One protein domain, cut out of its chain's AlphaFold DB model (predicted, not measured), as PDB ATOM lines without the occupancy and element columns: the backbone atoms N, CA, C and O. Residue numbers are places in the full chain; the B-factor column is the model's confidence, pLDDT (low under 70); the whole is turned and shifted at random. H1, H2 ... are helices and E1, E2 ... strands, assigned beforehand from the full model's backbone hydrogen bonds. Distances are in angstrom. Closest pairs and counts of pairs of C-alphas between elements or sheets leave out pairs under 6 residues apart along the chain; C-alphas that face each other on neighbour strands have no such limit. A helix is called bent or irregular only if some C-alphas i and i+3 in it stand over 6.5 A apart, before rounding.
ATOM      1  N   GLY A  65      40.003  90.003 116.954       94.31
ATOM      2  CA  GLY A  65      40.365  89.035 115.928       94.31
ATOM      3  C   GLY A  65      41.877  88.831 115.921       94.31
ATOM      4  O   GLY A  65      42.643  89.733 116.256       94.31
ATOM      5  N   TYR A  66      42.319  87.648 115.528       95.88
ATOM      6  CA  TYR A  66      43.723  87.294 115.401       95.88
ATOM      7  C   TYR A  66      43.900  86.441 114.148       95.88
ATOM      8  O   TYR A  66      43.144  85.499 113.923       95.88
ATOM      9  N   SER A  67      44.917  86.747 113.350       94.00
ATOM     10  CA  SER A  67      45.362  85.916 112.231       94.00
ATOM     11  C   SER A  67      46.742  85.363 112.555       94.00
ATOM     12  O   SER A  67      47.662  86.112 112.890       94.00
ATOM     13  N   ILE A  68      46.877  84.044 112.505       94.50
ATOM     14  CA  ILE A  68      48.111  83.314 112.759       94.50
ATOM     15  C   ILE A  68      48.640  82.851 111.409       94.50
ATOM     16  O   ILE A  68      48.033  82.015 110.732       94.50
ATOM     17  N   GLN A  69      49.797  83.384 111.032       83.69
ATOM     18  CA  GLN A  69      50.434  83.043 109.770       83.69
ATOM     19  C   GLN A  69      51.438  81.922 109.975       83.69
ATOM     20  O   GLN A  69      52.365  82.010 110.787       83.69
ATOM     21  N   SER A  70      51.278  80.875 109.181       77.81
ATOM     22  CA  SER A  70      52.116  79.692 109.229       77.81
ATOM     23  C   SER A  70      53.420  79.855 108.444       77.81
ATOM     24  O   SER A  70      53.842  78.914 107.810       77.81
ATOM     25  N   GLY A  71      54.102  81.004 108.438       77.50
ATOM     26  CA  GLY A  71      55.362  81.213 107.687       77.50
ATOM     27  C   GLY A  71      55.247  81.142 106.146       77.50
ATOM     28  O   GLY A  71      55.798  81.992 105.456       77.50
ATOM     29  N   SER A  72      54.496  80.183 105.598       78.56
ATOM     30  CA  SER A  72      53.877  80.217 104.279       78.56
ATOM     31  C   SER A  72      52.566  81.002 104.335       78.56
ATOM     32  O   SER A  72      51.873  81.017 105.352       78.56
ATOM     33  N   ARG A  73      52.201  81.620 103.212       81.88
ATOM     34  CA  ARG A  73      50.883  82.239 103.008       81.88
ATOM     35  C   ARG A  73      49.867  81.242 102.435       81.88
ATOM     36  O   ARG A  73      48.917  81.658 101.789       81.88
ATOM     37  N   ASP A  74      50.104  79.944 102.602       86.25
ATOM     38  CA  ASP A  74      49.258  78.900 102.017       86.25
ATOM     39  C   ASP A  74      48.232  78.374 103.029       86.25
ATOM     40  O   ASP A  74      47.169  77.908 102.623       86.25
ATOM     41  N   ILE A  75      48.523  78.483 104.330       87.38
ATOM     42  CA  ILE A  75      47.615  78.112 105.422       87.38
ATOM     43  C   ILE A  75      47.509  79.285 106.396       87.38
ATOM     44  O   ILE A  75      48.522  79.762 106.922       87.38
ATOM     45  N   GLU A  76      46.281  79.719 106.661       89.50
ATOM     46  CA  GLU A  76      45.958  80.776 107.619       89.50
ATOM     47  C   GLU A  76      45.044  80.221 108.710       89.50
ATOM     48  O   GLU A  76      44.091  79.500 108.426       89.50
ATOM     49  N   ILE A  77      45.326  80.558 109.967       93.06
ATOM     50  CA  ILE A  77      44.435  80.248 111.086       93.06
ATOM     51  C   ILE A  77      43.899  81.569 111.621       93.06
ATOM     52  O   ILE A  77      44.677  82.401 112.088       93.06
ATOM     53  N   THR A  78      42.586  81.763 111.579       92.88
ATOM     54  CA  THR A  78      41.940  82.923 112.194       92.88
ATOM     55  C   THR A  78      41.302  82.525 113.516       92.88
ATOM     56  O   THR A  78      40.824  81.407 113.700       92.88
ATOM     57  N   LEU A  79      41.328  83.441 114.470       95.75
ATOM     58  CA  LEU A  79      40.823  83.246 115.817       95.75
ATOM     59  C   LEU A  79      40.100  84.517 116.245       95.75
ATOM     60  O   LEU A  79      40.676  85.597 116.216       95.75
ATOM     61  N   ASN A  80      38.858  84.391 116.690       95.06
ATOM     62  CA  ASN A  80      38.109  85.481 117.301       95.06
ATOM     63  C   ASN A  80      37.891  85.148 118.764       95.06
ATOM     64  O   ASN A  80      37.357  84.084 119.079       95.06
ATOM     65  N   LEU A  81      38.347  86.034 119.642       96.75
ATOM     66  CA  LEU A  81      38.253  85.863 121.080       96.75
ATOM     67  C   LEU A  81      37.242  86.845 121.655       96.75
ATOM     68  O   LEU A  81      37.302  88.051 121.422       96.75
ATOM     69  N   ASP A  82      36.358  86.311 122.486       95.44
ATOM     70  CA  ASP A  82      35.438  87.070 123.311       95.44
ATOM     71  C   ASP A  82      35.894  86.950 124.774       95.44
ATOM     72  O   ASP A  82      36.013  85.849 125.327       95.44
ATOM     73  N   GLN A  83      36.194  88.087 125.407       95.94
ATOM     74  CA  GLN A  83      36.554  88.184 126.823       95.94
ATOM     75  C   GLN A  83      35.751  89.313 127.471       95.94
ATOM     76  O   GLN A  83      35.748  90.432 126.969       95.94
ATOM     77  N   LEU A  84      35.140  89.053 128.629       95.06
ATOM     78  CA  LEU A  84      34.564  90.101 129.479       95.06
ATOM     79  C   LEU A  84      35.662  90.750 130.338       95.06
ATOM     80  O   LEU A  84      36.560  90.050 130.815       95.06
ATOM     81  N   LYS A  85      35.613  92.067 130.576       95.31
ATOM     82  CA  LYS A  85      36.583  92.765 131.444       95.31
ATOM     83  C   LYS A  85      36.661  92.104 132.823       95.31
ATOM     84  O   LYS A  85      35.650  91.812 133.449       95.31
ATOM     85  N   GLY A  86      37.887  91.829 133.273       94.62
ATOM     86  CA  GLY A  86      38.165  91.106 134.525       94.62
ATOM     87  C   GLY A  86      37.908  89.590 134.475       94.62
ATOM     88  O   GLY A  86      38.365  88.861 135.356       94.62
ATOM     89  N   GLY A  87      37.236  89.082 133.439       95.00
ATOM     90  CA  GLY A  87      36.923  87.668 133.271       95.00
ATOM     91  C   GLY A  87      38.144  86.823 132.905       95.00
ATOM     92  O   GLY A  87      38.981  87.206 132.085       95.00
ATOM     93  N   ARG A  88      38.231  85.622 133.489       96.94
ATOM     94  CA  ARG A  88      39.268  84.618 133.169       96.94
ATOM     95  C   ARG A  88      38.813  83.564 132.160       96.94
ATOM     96  O   ARG A  88      39.637  82.752 131.752       96.94
ATOM     97  N   ALA A  89      37.539  83.568 131.793       97.31
ATOM     98  CA  ALA A  89      36.951  82.685 130.794       97.31
ATOM     99  C   ALA A  89      36.551  83.485 129.550       97.31
ATOM    100  O   ALA A  89      36.401  84.709 129.628       97.31
ATOM    101  N   GLY A  90      36.380  82.801 128.423       96.31
ATOM    102  CA  GLY A  90      36.012  83.425 127.156       96.31
ATOM    103  C   GLY A  90      35.289  82.493 126.207       96.31
ATOM    104  O   GLY A  90      35.066  81.325 126.512       96.31
ATOM    105  N   GLN A  91      34.971  83.014 125.030       95.44
ATOM    106  CA  GLN A  91      34.604  82.198 123.876       95.44
ATOM    107  C   GLN A  91      35.655  82.379 122.791       95.44
ATOM    108  O   GLN A  91      36.296  83.427 122.705       95.44
ATOM    109  N   ALA A  92      35.852  81.335 121.994       95.81
ATOM    110  CA  ALA A  92      36.739  81.374 120.849       95.81
ATOM    111  C   ALA A  92      36.048  80.750 119.643       95.81
ATOM    112  O   ALA A  92      35.480  79.656 119.739       95.81
ATOM    113  N   GLU A  93      36.150  81.440 118.519       90.75
ATOM    114  CA  GLU A  93      35.772  80.964 117.197       90.75
ATOM    115  C   GLU A  93      37.054  80.861 116.375       90.75
ATOM    116  O   GLU A  93      37.718  81.866 116.116       90.75
ATOM    117  N   LEU A  94      37.450  79.627 116.077       92.62
ATOM    118  CA  LEU A  94      38.698  79.298 115.401       92.62
ATOM    119  C   LEU A  94      38.359  78.766 114.014       92.62
ATOM    120  O   LEU A  94      37.560  77.837 113.909       92.62
ATOM    121  N   SER A  95      39.013  79.288 112.984       89.44
ATOM    122  CA  SER A  95      38.884  78.760 111.629       89.44
ATOM    123  C   SER A  95      40.256  78.544 110.998       89.44
ATOM    124  O   SER A  95      41.177  79.337 111.194       89.44
ATOM    125  N   ILE A  96      40.418  77.447 110.258       90.50
ATOM    126  CA  ILE A  96      41.657  77.122 109.531       90.50
ATOM    127  C   ILE A  96      41.354  77.120 108.039       90.50
ATOM    128  O   ILE A  96      40.447  76.408 107.607       90.50
ATOM    129  N   PHE A  97      42.130  77.879 107.270       85.38
ATOM    130  CA  PHE A  97      41.954  78.074 105.836       85.38
ATOM    131  C   PHE A  97      43.142  77.540 105.043       85.38
ATOM    132  O   PHE A  97      44.296  77.782 105.405       85.38
ATOM    133  N   ALA A  98      42.852  76.893 103.916       84.81
ATOM    134  CA  ALA A  98      43.800  76.723 102.824       84.81
ATOM    135  C   ALA A  98      43.611  77.874 101.833       84.81
ATOM    136  O   ALA A  98      42.559  78.014 101.217       84.81
ATOM    137  N   LEU A  99      44.644  78.690 101.646       78.62
ATOM    138  CA  LEU A  99      44.625  79.817 100.707       78.62
ATOM    139  C   LEU A  99      44.911  79.382  99.258       78.62
ATOM    140  O   LEU A  99      44.870  80.194  98.334       78.62
ATOM    141  N   LYS A 100      45.212  78.094  99.052       80.56
ATOM    142  CA  LYS A 100      45.432  77.451  97.751       80.56
ATOM    143  C   LYS A 100      44.836  76.049  97.760       80.56
ATOM    144  O   LYS A 100      44.857  75.388  98.790       80.56
ATOM    145  N   ALA A 101      44.433  75.554  96.588       72.38
ATOM    146  CA  ALA A 101      43.901  74.195  96.426       72.38
ATOM    147  C   ALA A 101      44.883  73.086  96.861       72.38
ATOM    148  O   ALA A 101      44.469  72.006  97.262       72.38
ATOM    149  N   LYS A 102      46.193  73.350  96.777       82.31
ATOM    150  CA  LYS A 102      47.262  72.457  97.244       82.31
ATOM    151  C   LYS A 102      48.246  73.268  98.093       82.31
ATOM    152  O   LYS A 102      49.239  73.756  97.547       82.31
ATOM    153  N   PRO A 103      47.945  73.510  99.381       83.69
ATOM    154  CA  PRO A 103      48.801  74.331 100.224       83.69
ATOM    155  C   PRO A 103      50.147  73.632 100.435       83.69
ATOM    156  O   PRO A 103      50.195  72.441 100.749       83.69
ATOM    157  N   LYS A 104      51.259  74.352 100.254       90.00
ATOM    158  CA  LYS A 104      52.580  73.813 100.595       90.00
ATOM    159  C   LYS A 104      52.727  73.755 102.106       90.00
ATOM    160  O   LYS A 104      52.367  74.706 102.795       90.00
ATOM    161  N   CYS A 105      53.317  72.674 102.608       90.44
ATOM    162  CA  CYS A 105      53.569  72.549 104.032       90.44
ATOM    163  C   CYS A 105      54.679  73.511 104.490       90.44
ATOM    164  O   CYS A 105      55.823  73.369 104.043       90.44
ATOM    165  N   PRO A 106      54.401  74.494 105.361       89.62
ATOM    166  CA  PRO A 106      55.451  75.356 105.873       89.62
ATOM    167  C   PRO A 106      56.285  74.654 106.940       89.62
ATOM    168  O   PRO A 106      55.788  73.846 107.715       89.62
ATOM    169  N   ARG A 107      57.543  75.086 107.073       88.62
ATOM    170  CA  ARG A 107      58.468  74.593 108.110       88.62
ATOM    171  C   ARG A 107      58.001  74.842 109.549       88.62
ATOM    172  O   ARG A 107      58.549  74.252 110.469       88.62
ATOM    173  N   SER A 108      57.057  75.757 109.753       87.44
ATOM    174  CA  SER A 108      56.481  76.060 111.065       87.44
ATOM    175  C   SER A 108      55.312  75.153 111.449       87.44
ATOM    176  O   SER A 108      54.858  75.241 112.592       87.44
ATOM    177  N   LEU A 109      54.819  74.316 110.527       92.94
ATOM    178  CA  LEU A 109      53.871  73.244 110.816       92.94
ATOM    179  C   LEU A 109      54.614  71.920 110.990       92.94
ATOM    180  O   LEU A 109      55.543  71.599 110.251       92.94
ATOM    181  N   HIS A 110      54.142  71.114 111.932       94.06
ATOM    182  CA  HIS A 110      54.567  69.733 112.069       94.06
ATOM    183  C   HIS A 110      54.115  68.918 110.839       94.06
ATOM    184  O   HIS A 110      52.936  69.002 110.478       94.06
ATOM    185  N   PRO A 111      54.975  68.076 110.227       93.38
ATOM    186  CA  PRO A 111      54.632  67.322 109.014       93.38
ATOM    187  C   PRO A 111      53.338  66.510 109.140       93.38
ATOM    188  O   PRO A 111      52.432  66.667 108.331       93.38
ATOM    189  N   ALA A 112      53.182  65.755 110.234       93.50
ATOM    190  CA  ALA A 112      51.964  64.976 110.476       93.50
ATOM    191  C   ALA A 112      50.689  65.836 110.600       93.50
ATOM    192  O   ALA A 112      49.612  65.396 110.207       93.50
ATOM    193  N   PHE A 113      50.790  67.062 111.132       94.31
ATOM    194  CA  PHE A 113      49.651  67.980 111.174       94.31
ATOM    195  C   PHE A 113      49.343  68.545 109.788       94.31
ATOM    196  O   PHE A 113      48.186  68.731 109.424       94.31
ATOM    197  N   CYS A 114      50.379  68.770 108.989       93.56
ATOM    198  CA  CYS A 114      50.244  69.154 107.596       93.56
ATOM    199  C   CYS A 114      49.509  68.109 106.763       93.56
ATOM    200  O   CYS A 114      48.562  68.453 106.059       93.56
ATOM    201  N   ASP A 115      49.907  66.842 106.881       93.31
ATOM    202  CA  ASP A 115      49.258  65.729 106.187       93.31
ATOM    203  C   ASP A 115      47.804  65.581 106.632       93.31
ATOM    204  O   ASP A 115      46.917  65.314 105.821       93.31
ATOM    205  N   GLU A 116      47.539  65.797 107.922       92.44
ATOM    206  CA  GLU A 116      46.185  65.824 108.460       92.44
ATOM    207  C   GLU A 116      45.346  66.942 107.826       92.44
ATOM    208  O   GLU A 116      44.250  66.678 107.332       92.44
ATOM    209  N   LEU A 117      45.855  68.178 107.790       91.44
ATOM    210  CA  LEU A 117      45.168  69.295 107.142       91.44
ATOM    211  C   LEU A 117      44.954  69.025 105.649       91.44
ATOM    212  O   LEU A 117      43.853  69.239 105.152       91.44
ATOM    213  N   ALA A 118      45.959  68.501 104.945       90.38
ATOM    214  CA  ALA A 118      45.862  68.158 103.530       90.38
ATOM    215  C   ALA A 118      44.774  67.108 103.266       90.38
ATOM    216  O   ALA A 118      43.953  67.299 102.372       90.38
ATOM    217  N   LYS A 119      44.708  66.040 104.073       89.88
ATOM    218  CA  LYS A 119      43.638  65.032 103.992       89.88
ATOM    219  C   LYS A 119      42.267  65.651 104.231       89.88
ATOM    220  O   LYS A 119      41.338  65.373 103.478       89.88
ATOM    221  N   ARG A 120      42.142  66.525 105.232       87.62
ATOM    222  CA  ARG A 120      40.881  67.220 105.527       87.62
ATOM    223  C   ARG A 120      40.453  68.110 104.359       87.62
ATOM    224  O   ARG A 120      39.297  68.035 103.954       87.62
ATOM    225  N   PHE A 121      41.371  68.895 103.789       84.19
ATOM    226  CA  PHE A 121      41.096  69.741 102.620       84.19
ATOM    227  C   PHE A 121      40.787  68.927 101.358       84.19
ATOM    228  O   PHE A 121      40.031  69.391 100.518       84.19
ATOM    229  N   ALA A 122      41.338  67.719 101.222       84.25
ATOM    230  CA  ALA A 122      41.023  66.821 100.111       84.25
ATOM    231  C   ALA A 122      39.664  66.122 100.279       84.25
ATOM    232  O   ALA A 122      38.994  65.839  99.293       84.25
ATOM    233  N   SER A 123      39.255  65.837 101.520       70.06
ATOM    234  CA  SER A 123      38.024  65.097 101.835       70.06
ATOM    235  C   SER A 123      36.728  65.910 101.719       70.06
ATOM    236  O   SER A 123      35.642  65.353 101.863       70.06
ATOM    237  N   GLY A 124      36.806  67.218 101.466       56.44
ATOM    238  CA  GLY A 124      35.625  68.044 101.235       56.44
ATOM    239  C   GLY A 124      35.917  69.240 100.340       56.44
ATOM    240  O   GLY A 124      37.024  69.760 100.354       56.44
ATOM    241  N   ASP A 125      34.896  69.744  99.641       45.09
ATOM    242  CA  ASP A 125      34.933  70.989  98.842       45.09
ATOM    243  C   ASP A 125      35.166  72.269  99.683       45.09
ATOM    244  O   ASP A 125      34.776  73.375  99.309       45.09
ATOM    245  N   ARG A 126      35.740  72.156 100.885       55.09
ATOM    246  CA  ARG A 126      35.859  73.256 101.840       55.09
ATOM    247  C   ARG A 126      37.318  73.632 102.026       55.09
ATOM    248  O   ARG A 126      38.088  72.909 102.643       55.09
ATOM    249  N   MET A 127      37.654  74.844 101.588       64.44
ATOM    250  CA  MET A 127      38.922  75.515 101.901       64.44
ATOM    251  C   MET A 127      38.987  76.033 103.348       64.44
ATOM    252  O   MET A 127      39.966  76.679 103.710       64.44
ATOM    253  N   ALA A 128      37.963  75.785 104.173       71.56
ATOM    254  CA  ALA A 128      37.842  76.313 105.526       71.56
ATOM    255  C   ALA A 128      37.203  75.301 106.488       71.56
ATOM    256  O   ALA A 128      36.212  74.646 106.148       71.56
ATOM    257  N   PHE A 129      37.723  75.238 107.713       76.69
ATOM    258  CA  PHE A 129      37.120  74.494 108.819       76.69
ATOM    259  C   PHE A 129      36.766  75.438 109.952       76.69
ATOM    260  O   PHE A 129      37.668  76.046 110.518       76.69
ATOM    261  N   ASP A 130      35.487  75.492 110.322       71.94
ATOM    262  CA  ASP A 130      35.054  76.156 111.548       71.94
ATOM    263  C   ASP A 130      35.154  75.186 112.718       71.94
ATOM    264  O   ASP A 130      34.579  74.092 112.721       71.94
ATOM    265  N   ILE A 131      35.905  75.595 113.730       83.06
ATOM    266  CA  ILE A 131      36.284  74.763 114.857       83.06
ATOM    267  C   ILE A 131      35.680  75.364 116.120       83.06
ATOM    268  O   ILE A 131      35.996  76.481 116.538       83.06
ATOM    269  N   LYS A 132      34.814  74.583 116.772       76.88
ATOM    270  CA  LYS A 132      34.238  74.969 118.060       76.88
ATOM    271  C   LYS A 132      35.277  74.817 119.166       76.88
ATOM    272  O   LYS A 132      35.904  73.764 119.312       76.88
ATOM    273  N   SER A 133      35.416  75.855 119.984       92.56
ATOM    274  CA  SER A 133      36.219  75.774 121.200       92.56
ATOM    275  C   SER A 133      35.561  74.851 122.234       92.56
ATOM    276  O   SER A 133      34.345  74.824 122.410       92.56
ATOM    277  N   ALA A 134      36.392  74.062 122.907       94.25
ATOM    278  CA  ALA A 134      36.041  73.224 124.049       94.25
ATOM    279  C   ALA A 134      36.293  73.937 125.391       94.25
ATOM    280  O   ALA A 134      35.961  73.397 126.443       94.25
ATOM    281  N   GLY A 135      36.900  75.125 125.362       96.62
ATOM    282  CA  GLY A 135      37.113  75.979 126.524       96.62
ATOM    283  C   GLY A 135      38.121  77.087 126.238       96.62
ATOM    284  O   GLY A 135      39.044  76.896 125.445       96.62
ATOM    285  N   VAL A 136      37.973  78.238 126.895       97.69
ATOM    286  CA  VAL A 136      38.922  79.358 126.784       97.69
ATOM    287  C   VAL A 136      39.275  79.891 128.159       97.69
ATOM    288  O   VAL A 136      38.396  80.157 128.980       97.69
ATOM    289  N   ARG A 137      40.571  80.090 128.403       97.56
ATOM    290  CA  ARG A 137      41.096  80.619 129.658       97.56
ATOM    291  C   ARG A 137      42.131  81.710 129.426       97.56
ATOM    292  O   ARG A 137      43.130  81.497 128.744       97.56
ATOM    293  N   TYR A 138      41.951  82.839 130.099       97.06
ATOM    294  CA  TYR A 138      42.876  83.970 130.081       97.06
ATOM    295  C   TYR A 138      43.686  84.043 131.379       97.06
ATOM    296  O   TYR A 138      43.170  83.813 132.480       97.06
ATOM    297  N   THR A 139      44.982  84.339 131.273       95.12
ATOM    298  CA  THR A 139      45.884  84.585 132.410       95.12
ATOM    299  C   THR A 139      46.916  85.643 132.027       95.12
ATOM    300  O   THR A 139      47.922  85.331 131.394       95.12
ATOM    301  N   GLY A 140      46.661  86.900 132.407       93.62
ATOM    302  CA  GLY A 140      47.530  88.034 132.080       93.62
ATOM    303  C   GLY A 140      47.780  88.132 130.573       93.62
ATOM    304  O   GLY A 140      46.843  88.291 129.791       93.62
ATOM    305  N   ASN A 141      49.041  87.949 130.179       94.94
ATOM    306  CA  ASN A 141      49.511  88.004 128.792       94.94
ATOM    307  C   ASN A 141      49.380  86.674 128.030       94.94
ATOM    308  O   ASN A 141      50.042  86.494 127.010       94.94
ATOM    309  N   ARG A 142      48.500  85.767 128.466       96.00
ATOM    310  CA  ARG A 142      48.228  84.503 127.773       96.00
ATOM    311  C   ARG A 142      46.734  84.211 127.633       96.00
ATOM    312  O   ARG A 142      46.014  84.223 128.633       96.00
ATOM    313  N   ALA A 143      46.316  83.830 126.430       97.50
ATOM    314  CA  ALA A 143      45.069  83.120 126.166       97.50
ATOM    315  C   ALA A 143      45.368  81.647 125.849       97.50
ATOM    316  O   ALA A 143      46.255  81.337 125.054       97.50
ATOM    317  N   VAL A 144      44.648  80.732 126.492       97.56
ATOM    318  CA  VAL A 144      44.701  79.290 126.229       97.56
ATOM    319  C   VAL A 144      43.332  78.863 125.730       97.56
ATOM    320  O   VAL A 144      42.332  79.077 126.413       97.56
ATOM    321  N   ILE A 145      43.297  78.263 124.550       98.06
ATOM    322  CA  ILE A 145      42.089  77.807 123.879       98.06
ATOM    323  C   ILE A 145      42.210  76.297 123.715       98.06
ATOM    324  O   ILE A 145      43.142  75.817 123.074       98.06
ATOM    325  N   ALA A 146      41.272  75.550 124.284       97.75
ATOM    326  CA  ALA A 146      41.087  74.146 123.954       97.75
ATOM    327  C   ALA A 146      40.089  74.047 122.800       97.75
ATOM    328  O   ALA A 146      39.050  74.709 122.822       97.75
ATOM    329  N   PHE A 147      40.374  73.227 121.798       96.38
ATOM    330  CA  PHE A 147      39.491  73.021 120.649       96.38
ATOM    331  C   PHE A 147      39.618  71.593 120.119       96.38
ATOM    332  O   PHE A 147      40.550  70.886 120.481       96.38
ATOM    333  N   ARG A 148      38.696  71.155 119.262       92.56
ATOM    334  CA  ARG A 148      38.768  69.841 118.606       92.56
ATOM    335  C   ARG A 148      38.167  69.903 117.213       92.56
ATOM    336  O   ARG A 148      37.185  70.619 117.009       92.56
ATOM    337  N   PHE A 149      38.717  69.129 116.286       89.19
ATOM    338  CA  PHE A 149      38.012  68.836 115.043       89.19
ATOM    339  C   PHE A 149      36.770  67.975 115.327       89.19
ATOM    340  O   PHE A 149      36.666  67.338 116.377       89.19
ATOM    341  N   ALA A 150      35.789  67.993 114.423       81.75
ATOM    342  CA  ALA A 150      34.483  67.363 114.652       81.75
ATOM    343  C   ALA A 150      34.547  65.830 114.820       81.75
ATOM    344  O   ALA A 150      33.675  65.248 115.466       81.75
ATOM    345  N   ASP A 151      35.566  65.211 114.234       80.38
ATOM    346  CA  ASP A 151      35.885  63.782 114.196       80.38
ATOM    347  C   ASP A 151      36.981  63.379 115.199       80.38
ATOM    348  O   ASP A 151      37.300  62.200 115.330       80.38
ATOM    349  N   GLU A 152      37.559  64.333 115.932       83.81
ATOM    350  CA  GLU A 152      38.672  64.084 116.849       83.81
ATOM    351  C   GLU A 152      38.208  64.054 118.313       83.81
ATOM    352  O   GLU A 152      37.437  64.903 118.774       83.81
ATOM    353  N   ARG A 153      38.697  63.064 119.075       81.06
ATOM    354  CA  ARG A 153      38.381  62.918 120.504       81.06
ATOM    355  C   ARG A 153      39.282  63.750 121.426       81.06
ATOM    356  O   ARG A 153      38.714  64.492 122.234       81.06
ATOM    357  N   PRO A 154      40.629  63.681 121.370       90.00
ATOM    358  CA  PRO A 154      41.433  64.555 122.212       90.00
ATOM    359  C   PRO A 154      41.325  65.998 121.719       90.00
ATOM    360  O   PRO A 154      41.429  66.280 120.530       90.00
ATOM    361  N   SER A 155      41.118  66.934 122.645       93.75
ATOM    362  CA  SER A 155      41.235  68.347 122.290       93.75
ATOM    363  C   SER A 155      42.701  68.704 122.024       93.75
ATOM    364  O   SER A 155      43.628  68.071 122.531       93.75
ATOM    365  N   ARG A 156      42.918  69.761 121.257       95.88
ATOM    366  CA  ARG A 156      44.201  70.431 121.056       95.88
ATOM    367  C   ARG A 156      44.234  71.714 121.861       95.88
ATOM    368  O   ARG A 156      43.186  72.247 122.233       95.88
ATOM    369  N   LEU A 157      45.436  72.221 122.108       97.38
ATOM    370  CA  LEU A 157      45.634  73.534 122.707       97.38
ATOM    371  C   LEU A 157      46.149  74.515 121.665       97.38
ATOM    372  O   LEU A 157      47.155  74.261 121.016       97.38
ATOM    373  N   LEU A 158      45.508  75.673 121.568       97.50
ATOM    374  CA  LEU A 158      46.085  76.867 120.974       97.50
ATOM    375  C   LEU A 158      46.436  77.832 122.107       97.50
ATOM    376  O   LEU A 158      45.572  78.246 122.879       97.50
ATOM    377  N   ILE A 159      47.711  78.178 122.224       97.06
ATOM    378  CA  ILE A 159      48.207  79.149 123.196       97.06
ATOM    379  C   ILE A 159      48.609  80.406 122.443       97.06
ATOM    380  O   ILE A 159      49.494  80.349 121.591       97.06
ATOM    381  N   LEU A 160      47.990  81.527 122.792       97.06
ATOM    382  CA  LEU A 160      48.322  82.847 122.280       97.06
ATOM    383  C   LEU A 160      48.977  83.662 123.401       97.06
ATOM    384  O   LEU A 160      48.362  83.939 124.429       97.06
ATOM    385  N   ASP A 161      50.244  84.018 123.220       95.88
ATOM    386  CA  ASP A 161      51.032  84.819 124.155       95.88
ATOM    387  C   ASP A 161      51.209  86.241 123.603       95.88
ATOM    388  O   ASP A 161      51.681  86.421 122.478       95.88
ATOM    389  N   ARG A 162      50.889  87.262 124.404       94.50
ATOM    390  CA  ARG A 162      51.235  88.659 124.106       94.50
ATOM    391  C   ARG A 162      52.694  88.893 124.503       94.50
ATOM    392  O   ARG A 162      53.087  88.629 125.642       94.50
ATOM    393  N   LYS A 163      53.520  89.375 123.574       88.06
ATOM    394  CA  LYS A 163      54.932  89.686 123.834       88.06
ATOM    395  C   LYS A 163      55.015  90.869 124.804       88.06
ATOM    396  O   LYS A 163      54.452  91.929 124.545       88.06
ATOM    397  N   ALA A 164      55.739  90.698 125.912       78.31
ATOM    398  CA  ALA A 164      55.962  91.778 126.873       78.31
ATOM    399  C   ALA A 164      56.588  93.001 126.175       78.31
ATOM    400  O   ALA A 164      57.518  92.849 125.381       78.31
ATOM    401  N   GLY A 165      56.039  94.193 126.433       75.12
ATOM    402  CA  GLY A 165      56.493  95.449 125.827       75.12
ATOM    403  C   GLY A 165      56.103  95.652 124.357       75.12
ATOM    404  O   GLY A 165      56.519  96.638 123.761       75.12
ATOM    405  N   SER A 166      55.319  94.755 123.748       74.62
ATOM    406  CA  SER A 166      54.809  94.939 122.387       74.62
ATOM    407  C   SER A 166      53.282  95.007 122.404       74.62
ATOM    408  O   SER A 166      52.646  94.011 122.754       74.62
ATOM    409  N   PRO A 167      52.674  96.143 122.016       66.00
ATOM    410  CA  PRO A 167      51.219  96.268 121.983       66.00
ATOM    411  C   PRO A 167      50.572  95.380 120.908       66.00
ATOM    412  O   PRO A 167      49.420  94.996 121.059       66.00
ATOM    413  N   THR A 168      51.314  95.008 119.860       73.56
ATOM    414  CA  THR A 168      50.788  94.292 118.682       73.56
ATOM    415  C   THR A 168      51.438  92.929 118.433       73.56
ATOM    416  O   THR A 168      51.032  92.198 117.532       73.56
ATOM    417  N   GLY A 169      52.466  92.565 119.204       86.12
ATOM    418  CA  GLY A 169      53.214  91.330 118.999       86.12
ATOM    419  C   GLY A 169      52.583  90.146 119.720       86.12
ATOM    420  O   GLY A 169      52.736  90.024 120.936       86.12
ATOM    421  N   TYR A 170      51.969  89.227 118.975       94.62
ATOM    422  CA  TYR A 170      51.444  87.972 119.513       94.62
ATOM    423  C   TYR A 170      52.193  86.764 118.941       94.62
ATOM    424  O   TYR A 170      52.638  86.758 117.789       94.62
ATOM    425  N   TRP A 171      52.329  85.721 119.754       93.50
ATOM    426  CA  TRP A 171      52.873  84.427 119.352       93.50
ATOM    427  C   TRP A 171      51.864  83.329 119.630       93.50
ATOM    428  O   TRP A 171      51.347  83.225 120.739       93.50
ATOM    429  N   ALA A 172      51.614  82.504 118.624       95.56
ATOM    430  CA  ALA A 172      50.695  81.388 118.694       95.56
ATOM    431  C   ALA A 172      51.453  80.061 118.688       95.56
ATOM    432  O   ALA A 172      52.434  79.885 117.958       95.56
ATOM    433  N   ARG A 173      50.973  79.117 119.496       95.38
ATOM    434  CA  ARG A 173      51.433  77.729 119.525       95.38
ATOM    435  C   ARG A 173      50.236  76.796 119.500       95.38
ATOM    436  O   ARG A 173      49.398  76.881 120.392       95.38
ATOM    437  N   LEU A 174      50.175  75.919 118.509       96.00
ATOM    438  CA  LEU A 174      49.187  74.848 118.426       96.00
ATOM    439  C   LEU A 174      49.849  73.558 118.904       96.00
ATOM    440  O   LEU A 174      50.946  73.232 118.462       96.00
ATOM    441  N   ILE A 175      49.215  72.858 119.837       96.06
ATOM    442  CA  ILE A 175      49.785  71.705 120.531       96.06
ATOM    443  C   ILE A 175      48.780  70.557 120.485       96.06
ATOM    444  O   ILE A 175      47.645  70.675 120.961       96.06
ATOM    445  N   HIS A 176      49.222  69.439 119.933       95.25
ATOM    446  CA  HIS A 176      48.528  68.166 119.939       95.25
ATOM    447  C   HIS A 176      48.887  67.363 121.190       95.25
ATOM    448  O   HIS A 176      50.045  67.328 121.609       95.25
ATOM    449  N   TYR A 177      47.904  66.666 121.759       93.06
ATOM    450  CA  TYR A 177      48.073  65.909 123.000       93.06
ATOM    451  C   TYR A 177      49.187  64.854 122.920       93.06
ATOM    452  O   TYR A 177      50.001  64.755 123.827       93.06
ATOM    453  N   ALA A 178      49.262  64.096 121.823       91.44
ATOM    454  CA  ALA A 178      50.246  63.017 121.684       91.44
ATOM    455  C   ALA A 178      51.545  63.439 120.980       91.44
ATOM    456  O   ALA A 178      52.600  62.871 121.234       91.44
ATOM    457  N   ARG A 179      51.471  64.417 120.066       91.81
ATOM    458  CA  ARG A 179      52.582  64.750 119.152       91.81
ATOM    459  C   ARG A 179      53.418  65.933 119.638       91.81
ATOM    460  O   ARG A 179      54.520  66.127 119.146       91.81
ATOM    461  N   GLY A 180      52.906  66.716 120.586       94.25
ATOM    462  CA  GLY A 180      53.536  67.968 120.991       94.25
ATOM    463  C   GLY A 180      53.149  69.110 120.062       94.25
ATOM    464  O   GLY A 180      51.974  69.291 119.746       94.25
ATOM    465  N   VAL A 181      54.113  69.944 119.688       94.44
ATOM    466  CA  VAL A 181      53.845  71.207 118.991       94.44
ATOM    467  C   VAL A 181      53.569  70.971 117.502       94.44
ATOM    468  O   VAL A 181      54.462  70.622 116.738       94.44
ATOM    469  N   ASP A 182      52.330  71.228 117.090       94.94
ATOM    470  CA  ASP A 182      51.860  71.118 115.705       94.94
ATOM    471  C   ASP A 182      52.130  72.406 114.902       94.94
ATOM    472  O   ASP A 182      52.321  72.348 113.688       94.94
ATOM    473  N   LEU A 183      52.126  73.578 115.549       94.44
ATOM    474  CA  LEU A 183      52.416  74.861 114.898       94.44
ATOM    475  C   LEU A 183      53.055  75.856 115.860       94.44
ATOM    476  O   LEU A 183      52.632  75.980 117.011       94.44
ATOM    477  N   VAL A 184      53.998  76.644 115.344       91.62
ATOM    478  CA  VAL A 184      54.504  77.857 115.999       91.62
ATOM    479  C   VAL A 184      54.524  79.007 115.008       91.62
ATOM    480  O   VAL A 184      55.163  78.926 113.964       91.62
ATOM    481  N   GLY A 185      53.859  80.108 115.338       91.00
ATOM    482  CA  GLY A 185      53.762  81.238 114.424       91.00
ATOM    483  C   GLY A 185      53.590  82.568 115.128       91.00
ATOM    484  O   GLY A 185      53.237  82.644 116.306       91.00
ATOM    485  N   ARG A 186      53.825  83.641 114.374       92.75
ATOM    486  CA  ARG A 186      53.388  84.975 114.781       92.75
ATOM    487  C   ARG A 186      51.892  85.083 114.536       92.75
ATOM    488  O   ARG A 186      51.389  84.573 113.533       92.75
ATOM    489  N   ALA A 187      51.214  85.773 115.438       94.50
ATOM    490  CA  ALA A 187      49.851  86.205 115.213       94.50
ATOM    491  C   ALA A 187      49.809  87.730 115.138       94.50
ATOM    492  O   ALA A 187      50.500  88.424 115.888       94.50
ATOM    493  N   SER A 188      49.008  88.240 114.218       92.88
ATOM    494  CA  SER A 188      48.666  89.652 114.109       92.88
ATOM    495  C   SER A 188      47.239  89.853 114.581       92.88
ATOM    496  O   SER A 188      46.356  89.065 114.241       92.88
ATOM    497  N   GLU A 189      47.009  90.919 115.334       94.44
ATOM    498  CA  GLU A 189      45.660  91.346 115.685       94.44
ATOM    499  C   GLU A 189      44.921  91.845 114.439       94.44
ATOM    500  O   GLU A 189      45.476  92.552 113.596       94.44
ATOM    501  N   THR A 190      43.664  91.448 114.317       90.88
ATOM    502  CA  THR A 190      42.742  91.846 113.259       90.88
ATOM    503  C   THR A 190      41.453  92.355 113.892       90.88
ATOM    504  O   THR A 190      41.208  92.202 115.089       90.88
ATOM    505  N   LYS A 191      40.579  92.954 113.080       85.06
ATOM    506  CA  LYS A 191      39.239  93.307 113.554       85.06
ATOM    507  C   LYS A 191      38.506  92.045 114.003       85.06
ATOM    508  O   LYS A 191      38.557  91.025 113.313       85.06
ATOM    509  N   HIS A 192      37.831  92.132 115.144       87.94
ATOM    510  CA  HIS A 192      36.965  91.059 115.618       87.94
ATOM    511  C   HIS A 192      35.818  90.856 114.623       87.94
ATOM    512  O   HIS A 192      35.314  91.833 114.063       87.94
ATOM    513  N   LEU A 193      35.348  89.619 114.440       76.25
ATOM    514  CA  LEU A 193      34.228  89.331 113.539       76.25
ATOM    515  C   LEU A 193      33.018  90.223 113.818       76.25
ATOM    516  O   LEU A 193      32.438  90.733 112.873       76.25
ATOM    517  N   CYS A 194      32.700  90.523 115.080       76.31
ATOM    518  CA  CYS A 194      31.575  91.408 115.415       76.31
ATOM    519  C   CYS A 194      31.740  92.861 114.948       76.31
ATOM    520  O   CYS A 194      30.744  93.563 114.777       76.31
ATOM    521  N   GLN A 195      32.981  93.318 114.756       73.44
ATOM    522  CA  GLN A 195      33.284  94.645 114.217       73.44
ATOM    523  C   GLN A 195      33.147  94.677 112.690       73.44
ATOM    524  O   GLN A 195      32.928  95.740 112.116       73.44
ATOM    525  N   LEU A 196      33.298  93.524 112.030       65.12
ATOM    526  CA  LEU A 196      33.169  93.374 110.578       65.12
ATOM    527  C   LEU A 196      31.737  93.012 110.165       65.12
ATOM    528  O   LEU A 196      31.201  93.545 109.199       65.12
ATOM    529  N   ALA A 197      31.115  92.114 110.920       57.91
ATOM    530  CA  ALA A 197      29.788  91.573 110.722       57.91
ATOM    531  C   ALA A 197      29.061  91.622 112.069       57.91
ATOM    532  O   ALA A 197      29.367  90.845 112.968       57.91
ATOM    533  N   MET A 198      28.099  92.540 112.215       56.16
ATOM    534  CA  MET A 198      27.360  92.752 113.467       56.16
ATOM    535  C   MET A 198      26.921  91.411 114.086       56.16
ATOM    536  O   MET A 198      26.144  90.650 113.484       56.16
ATOM    537  N   CYS A 199      27.455  91.104 115.271       69.50
ATOM    538  CA  CYS A 199      27.124  89.887 116.006       69.50
ATOM    539  C   CYS A 199      25.706  89.954 116.571       69.50
ATOM    540  O   CYS A 199      25.199  91.029 116.883       69.50
ATOM    541  N   GLY A 200      25.059  88.790 116.680       63.84
ATOM    542  CA  GLY A 200      23.746  88.697 117.314       63.84
ATOM    543  C   GLY A 200      23.818  89.071 118.801       63.84
ATOM    544  O   GLY A 200      24.853  88.825 119.427       63.84
ATOM    545  N   PRO A 201      22.734  89.628 119.373       67.56
ATOM    546  CA  PRO A 201      22.700  90.060 120.773       67.56
ATOM    547  C   PRO A 201      22.978  88.911 121.754       67.56
ATOM    548  O   PRO A 201      23.565  89.132 122.809       67.56
ATOM    549  N   ASP A 202      22.643  87.675 121.378       79.00
ATOM    550  CA  ASP A 202      22.793  86.504 122.244       79.00
ATOM    551  C   ASP A 202      24.188  85.864 122.219       79.00
ATOM    552  O   ASP A 202      24.436  84.944 122.997       79.00
ATOM    553  N   ARG A 203      25.124  86.323 121.369       82.06
ATOM    554  CA  ARG A 203      26.458  85.693 121.240       82.06
ATOM    555  C   ARG A 203      27.166  85.592 122.593       82.06
ATOM    556  O   ARG A 203      27.696  84.545 122.941       82.06
ATOM    557  N   LEU A 204      27.130  86.673 123.370       88.75
ATOM    558  CA  LEU A 204      27.808  86.758 124.663       88.75
ATOM    559  C   LEU A 204      26.942  86.284 125.831       88.75
ATOM    560  O   LEU A 204      27.451  86.191 126.945       88.75
ATOM    561  N   LYS A 205      25.662  85.970 125.599       89.56
ATOM    562  CA  LYS A 205      24.704  85.649 126.663       89.56
ATOM    563  C   LYS A 205      25.215  84.524 127.558       89.56
ATOM    564  O   LYS A 205      25.285  84.684 128.771       89.56
ATOM    565  N   GLU A 206      25.683  83.428 126.960       91.00
ATOM    566  CA  GLU A 206      26.215  82.301 127.733       91.00
ATOM    567  C   GLU A 206      27.519  82.648 128.470       91.00
ATOM    568  O   GLU A 206      27.711  82.218 129.609       91.00
ATOM    569  N   LEU A 207      28.403  83.454 127.869       93.25
ATOM    570  CA  LEU A 207      29.638  83.898 128.526       93.25
ATOM    571  C   LEU A 207      29.348  84.769 129.757       93.25
ATOM    572  O   LEU A 207      30.055  84.660 130.758       93.25
ATOM    573  N   VAL A 208      28.315  85.606 129.680       93.44
ATOM    574  CA  VAL A 208      27.872  86.504 130.753       93.44
ATOM    575  C   VAL A 208      27.183  85.722 131.865       93.44
ATOM    576  O   VAL A 208      27.545  85.863 133.030       93.44
ATOM    577  N   GLU A 209      26.220  84.870 131.516       94.50
ATOM    578  CA  GLU A 209      25.423  84.118 132.489       94.50
ATOM    579  C   GLU A 209      26.223  82.986 133.146       94.50
ATOM    580  O   GLU A 209      25.997  82.644 134.307       94.50
ATOM    581  N   ARG A 210      27.148  82.357 132.409       96.19
ATOM    582  CA  ARG A 210      27.826  81.120 132.828       96.19
ATOM    583  C   ARG A 210      29.329  81.128 132.509       96.19
ATOM    584  O   ARG A 210      29.835  80.165 131.923       96.19
ATOM    585  N   PRO A 211      30.111  82.121 132.974       95.12
ATOM    586  CA  PRO A 211      31.532  82.238 132.633       95.12
ATOM    587  C   PRO A 211      32.356  81.012 133.055       95.12
ATOM    588  O   PRO A 211      33.275  80.609 132.349       95.12
ATOM    589  N   LYS A 212      32.014  80.355 134.174       95.75
ATOM    590  CA  LYS A 212      32.701  79.123 134.605       95.75
ATOM    591  C   LYS A 212      32.504  77.966 133.619       95.75
ATOM    592  O   LYS A 212      33.444  77.211 133.396       95.75
ATOM    593  N   ARG A 213      31.323  77.847 133.000       95.12
ATOM    594  CA  ARG A 213      31.032  76.808 131.996       95.12
ATOM    595  C   ARG A 213      31.880  76.998 130.741       95.12
ATOM    596  O   ARG A 213      32.335  76.016 130.165       95.12
ATOM    597  N   MET A 214      32.170  78.250 130.386       95.62
ATOM    598  CA  MET A 214      33.012  78.595 129.237       95.62
ATOM    599  C   MET A 214      34.492  78.215 129.400       95.62
ATOM    600  O   MET A 214      35.229  78.164 128.415       95.62
ATOM    601  N   LEU A 215      34.946  77.892 130.617       96.31
ATOM    602  CA  LEU A 215      36.260  77.270 130.803       96.31
ATOM    603  C   LEU A 215      36.299  75.856 130.207       96.31
ATOM    604  O   LEU A 215      37.369  75.418 129.792       96.31
ATOM    605  N   GLY A 216      35.159  75.156 130.154       96.00
ATOM    606  CA  GLY A 216      35.036  73.799 129.629       96.00
ATOM    607  C   GLY A 216      36.113  72.864 130.180       96.00
ATOM    608  O   GLY A 216      36.301  72.780 131.394       96.00
ATOM    609  N   VAL A 217      36.871  72.208 129.297       95.12
ATOM    610  CA  VAL A 217      37.966  71.300 129.705       95.12
ATOM    611  C   VAL A 217      39.117  72.010 130.435       95.12
ATOM    612  O   VAL A 217      39.839  71.383 131.201       95.12
ATOM    613  N   LEU A 218      39.272  73.331 130.269       96.62
ATOM    614  CA  LEU A 218      40.296  74.138 130.951       96.62
ATOM    615  C   LEU A 218      39.911  74.530 132.389       96.62
ATOM    616  O   LEU A 218      40.695  75.212 133.072       96.62
ATOM    617  N   ALA A 219      38.712  74.148 132.844       96.19
ATOM    618  CA  ALA A 219      38.322  74.256 134.247       96.19
ATOM    619  C   ALA A 219      39.197  73.347 135.125       96.19
ATOM    620  O   ALA A 219      39.589  73.750 136.225       96.19
ATOM    621  N   ASP A 220      39.575  72.177 134.606       95.25
ATOM    622  CA  ASP A 220      40.571  71.315 135.228       95.25
ATOM    623  C   ASP A 220      41.978  71.927 135.087       95.25
ATOM    624  O   ASP A 220      42.483  72.201 133.996       95.25
ATOM    625  N   LYS A 221      42.637  72.157 136.229       87.69
ATOM    626  CA  LYS A 221      44.005  72.698 136.289       87.69
ATOM    627  C   LYS A 221      45.055  71.686 135.807       87.69
ATOM    628  O   LYS A 221      46.168  72.110 135.478       87.69
ATOM    629  N   GLY A 222      44.734  70.392 135.814       89.31
ATOM    630  CA  GLY A 222      45.583  69.298 135.346       89.31
ATOM    631  C   GLY A 222      45.579  69.146 133.828       89.31
ATOM    632  O   GLY A 222      46.631  68.886 133.255       89.31
ATOM    633  N   PHE A 223      44.450  69.422 133.169       92.94
ATOM    634  CA  PHE A 223      44.264  69.248 131.726       92.94
ATOM    635  C   PHE A 223      45.435  69.753 130.867       92.94
ATOM    636  O   PHE A 223      46.027  68.997 130.101       92.94
ATOM    637  N   ALA A 224      45.828  71.021 131.030       88.62
ATOM    638  CA  ALA A 224      46.903  71.611 130.230       88.62
ATOM    639  C   ALA A 224      48.300  71.044 130.555       88.62
ATOM    640  O   ALA A 224      49.214  71.186 129.744       88.62
ATOM    641  N   ARG A 225      48.485  70.411 131.724       87.50
ATOM    642  CA  ARG A 225      49.752  69.767 132.114       87.50
ATOM    643  C   ARG A 225      49.987  68.459 131.367       87.50
ATOM    644  O   ARG A 225      51.137  68.061 131.233       87.50
ATOM    645  N   ASN A 226      48.926  67.836 130.856       89.56
ATOM    646  CA  ASN A 226      49.022  66.576 130.124       89.56
ATOM    647  C   ASN A 226      49.517  66.756 128.679       89.56
ATOM    648  O   ASN A 226      49.699  65.771 127.974       89.56
ATOM    649  N   TYR A 227      49.726  67.995 128.224       91.88
ATOM    650  CA  TYR A 227      50.262  68.263 126.895       91.88
ATOM    651  C   TYR A 227      51.793  68.293 126.952       91.88
ATOM    652  O   TYR A 227      52.354  69.071 127.735       91.88
ATOM    653  N   PRO A 228      52.485  67.500 126.116       82.12
ATOM    654  CA  PRO A 228      53.935  67.422 126.106       82.12
ATOM    655  C   PRO A 228      54.510  68.706 125.503       82.12
ATOM    656  O   PRO A 228      54.740  68.813 124.306       82.12
ATOM    657  N   ILE A 229      54.734  69.709 126.349       78.25
ATOM    658  CA  ILE A 229      55.510  70.901 126.006       78.25
ATOM    659  C   ILE A 229      56.915  70.658 126.543       78.25
ATOM    660  O   ILE A 229      57.223  71.044 127.678       78.25
ATOM    661  N   LYS A 230      57.766  69.978 125.765       72.69
ATOM    662  CA  LYS A 230      59.141  69.705 126.201       72.69
ATOM    663  C   LYS A 230      59.863  71.027 126.476       72.69
ATOM    664  O   LYS A 230      59.695  72.023 125.767       72.69
ATOM    665  N   LYS A 231      60.667  71.060 127.543       59.44
ATOM    666  CA  LYS A 231      61.423  72.258 127.955       59.44
ATOM    667  C   LYS A 231      62.380  72.719 126.841       59.44
ATOM    668  O   LYS A 231      62.570  73.923 126.682       59.44
ATOM    669  N   ASP A 232      62.877  71.784 126.030       51.94
ATOM    670  CA  ASP A 232      63.849  72.026 124.953       51.94
ATOM    671  C   ASP A 232      63.215  72.532 123.651       51.94
ATOM    672  O   ASP A 232      63.810  73.345 122.946       51.94
ATOM    673  N   GLU A 233      61.948  72.198 123.387       56.56
ATOM    674  CA  GLU A 233      61.188  72.802 122.284       56.56
ATOM    675  C   GLU A 233      60.972  74.305 122.509       56.56
ATOM    676  O   GLU A 233      60.927  75.075 121.552       56.56
ATOM    677  N   ARG A 234      60.962  74.778 123.770       52.97
ATOM    678  CA  ARG A 234      60.992  76.225 124.051       52.97
ATOM    679  C   ARG A 234      62.268  76.883 123.526       52.97
ATOM    680  O   ARG A 234      62.193  78.036 123.114       52.97
ATOM    681  N   LYS A 235      63.412  76.182 123.529       49.53
ATOM    682  CA  LYS A 235      64.696  76.703 123.032       49.53
ATOM    683  C   LYS A 235      64.778  76.670 121.506       49.53
ATOM    684  O   LYS A 235      65.186  77.672 120.936       49.53
ATOM    685  N   ALA A 236      64.334  75.599 120.844       53.09
ATOM    686  CA  ALA A 236      64.331  75.513 119.375       53.09
ATOM    687  C   ALA A 236      63.371  76.531 118.722       53.09
ATOM    688  O   ALA A 236      63.685  77.161 117.716       53.09
ATOM    689  N   VAL A 237      62.226  76.782 119.361       52.50
ATOM    690  CA  VAL A 237      61.304  77.860 118.967       52.50
ATOM    691  C   VAL A 237      61.920  79.247 119.184       52.50
ATOM    692  O   VAL A 237      61.648  80.185 118.434       52.50
ATOM    693  N   TRP A 238      62.768  79.398 120.202       44.28
ATOM    694  CA  TRP A 238      63.471  80.650 120.477       44.28
ATOM    695  C   TRP A 238      64.742  80.841 119.641       44.28
ATOM    696  O   TRP A 238      65.109  81.985 119.413       44.28
ATOM    697  N   SER A 239      65.399  79.805 119.118       47.44
ATOM    698  CA  SER A 239      66.534  79.994 118.199       47.44
ATOM    699  C   SER A 239      66.077  80.494 116.821       47.44
ATOM    700  O   SER A 239      66.730  81.351 116.227       47.44
TER     701      SER A 239
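Overview. This is residues 65 to 239 of the 525 residues of an uncharacterized protein of Cohaesibacter gelatinilyticus (UniProt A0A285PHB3). The domain is a closed barrel of eight antiparallel strands, E1 to E8, ringed in chain order, with helix H1 outside it near the end of E3 at Ala 98 and the beginning of E4 at Ala 128. After E8 the rest of the printed part wraps round the outside with five short helices, which come in turn near E1 and E2 (H2), E3 (H3), E4 (H4), E6 (H5) and E8 (H6); residues 197 to 202 on this path stick out. The printed part has 175 residues, with six named helices and eight named strands in the order E1 E2 E3 H1 E4 E5 E6 E7 E8 H2 H3 H4 H5 H6. The class is mixed, helices and strands. The whole is compact, with a radius of gyration of the C-alphas of 15.9 A, and rounded, spanning 42 by 39 by 35 A.

Along the chain. E1, residues 65 to 69, begins at C-alpha 65 at (40.365, 89.035, 115.928). E2, residues 75 to 83, is 26.1 A long, and E3, residues 90 to 98, is 26.4 A. H1, residues 111 to 122, is the longest helix at 16.3 A and begins at C-alpha 111 at (54.632, 67.322, 109.014). E4, residues 128 to 139, is 29.3 A long and bends by 70 degrees at residue 134. E5, residues 142 to 147, is 16.1 A; E6, residues 156 to 162, is 19.8 A; E7, residues 170 to 176, is 20.0 A. E8, residues 180 to 190, is 27.3 A and bends by 56 degrees at residue 186. The short helices are H2, residues 193 to 196, H3, residues 205 to 209, H4, residues 213 to 219, H5, residues 223 to 226, and H6, residues 233 to 239, which ends at C-alpha 239 at (66.534, 79.994, 118.199). H4 is irregular, with C-alphas 214 and 217 8.8 A apart.

Arrangement. E1 E2 E3 and E4 E5 E6 E7 E8 are two meanders, each strand the antiparallel neighbour of the one before. Within hydrogen-bond range are N 66 and O 79 at 2.7 A between E1 and E2, N 78 and O 95 at 2.8 A between E2 and E3, and N 131 and O 94 at 2.8 A between E3 and E4. The pairing of E4 is staggered: residues 128 to 132 pair with E3, and 133 to 139 with E5, where N 137 and O 144 are 2.8 A apart. Round the ring follow N 145 and O 158, 2.8 A, for E5 and E6; N 159 and O 173, 2.8 A, for E6 and E7; and N 172 and O 185, 2.8 A, for E7 and E8. E8 and E1 close the barrel at 128 degrees, with N 67 and O 188 2.9 A apart. H1 is on the barrel, outside it, at a height over the sheet of 8.9 A, and runs across the strands at 79 degrees to E3 on the local plane. Its closest C-alpha pair with E8 is Phe 113 and Asp 182, 5.9 A. H4, also outside, is only just over E4, with 3 of its 7 C-alphas falling on it; the C-alphas of Gly 135 and Gly 216 are their closest, 4.3 A. H3 and H4 are close but not clearly touching, at 6.3 A between the C-alphas of Leu 207 and Met 214. H5 is only just on the barrel, with 5 pairs of C-alphas within 10 A. H1, H3 and H6 have every O i to N i+4 pair within hydrogen-bond range; H4 has 0 of 3, but 3 of 4 O i to N i+3 pairs, and H2 and H5 are too short for an O i to N i+4 pair.

Size, cuts and confidence. The C-alphas of Pro 201 and Asp 232 are the two farthest apart, 45.1 A. The printed part has no cut. The link from E3 to H1, 12 residues, is long. The mean pLDDT of the printed part is 86.2; under 70 are residues 124 to 127, 167, 196 to 201 and 231 to 239.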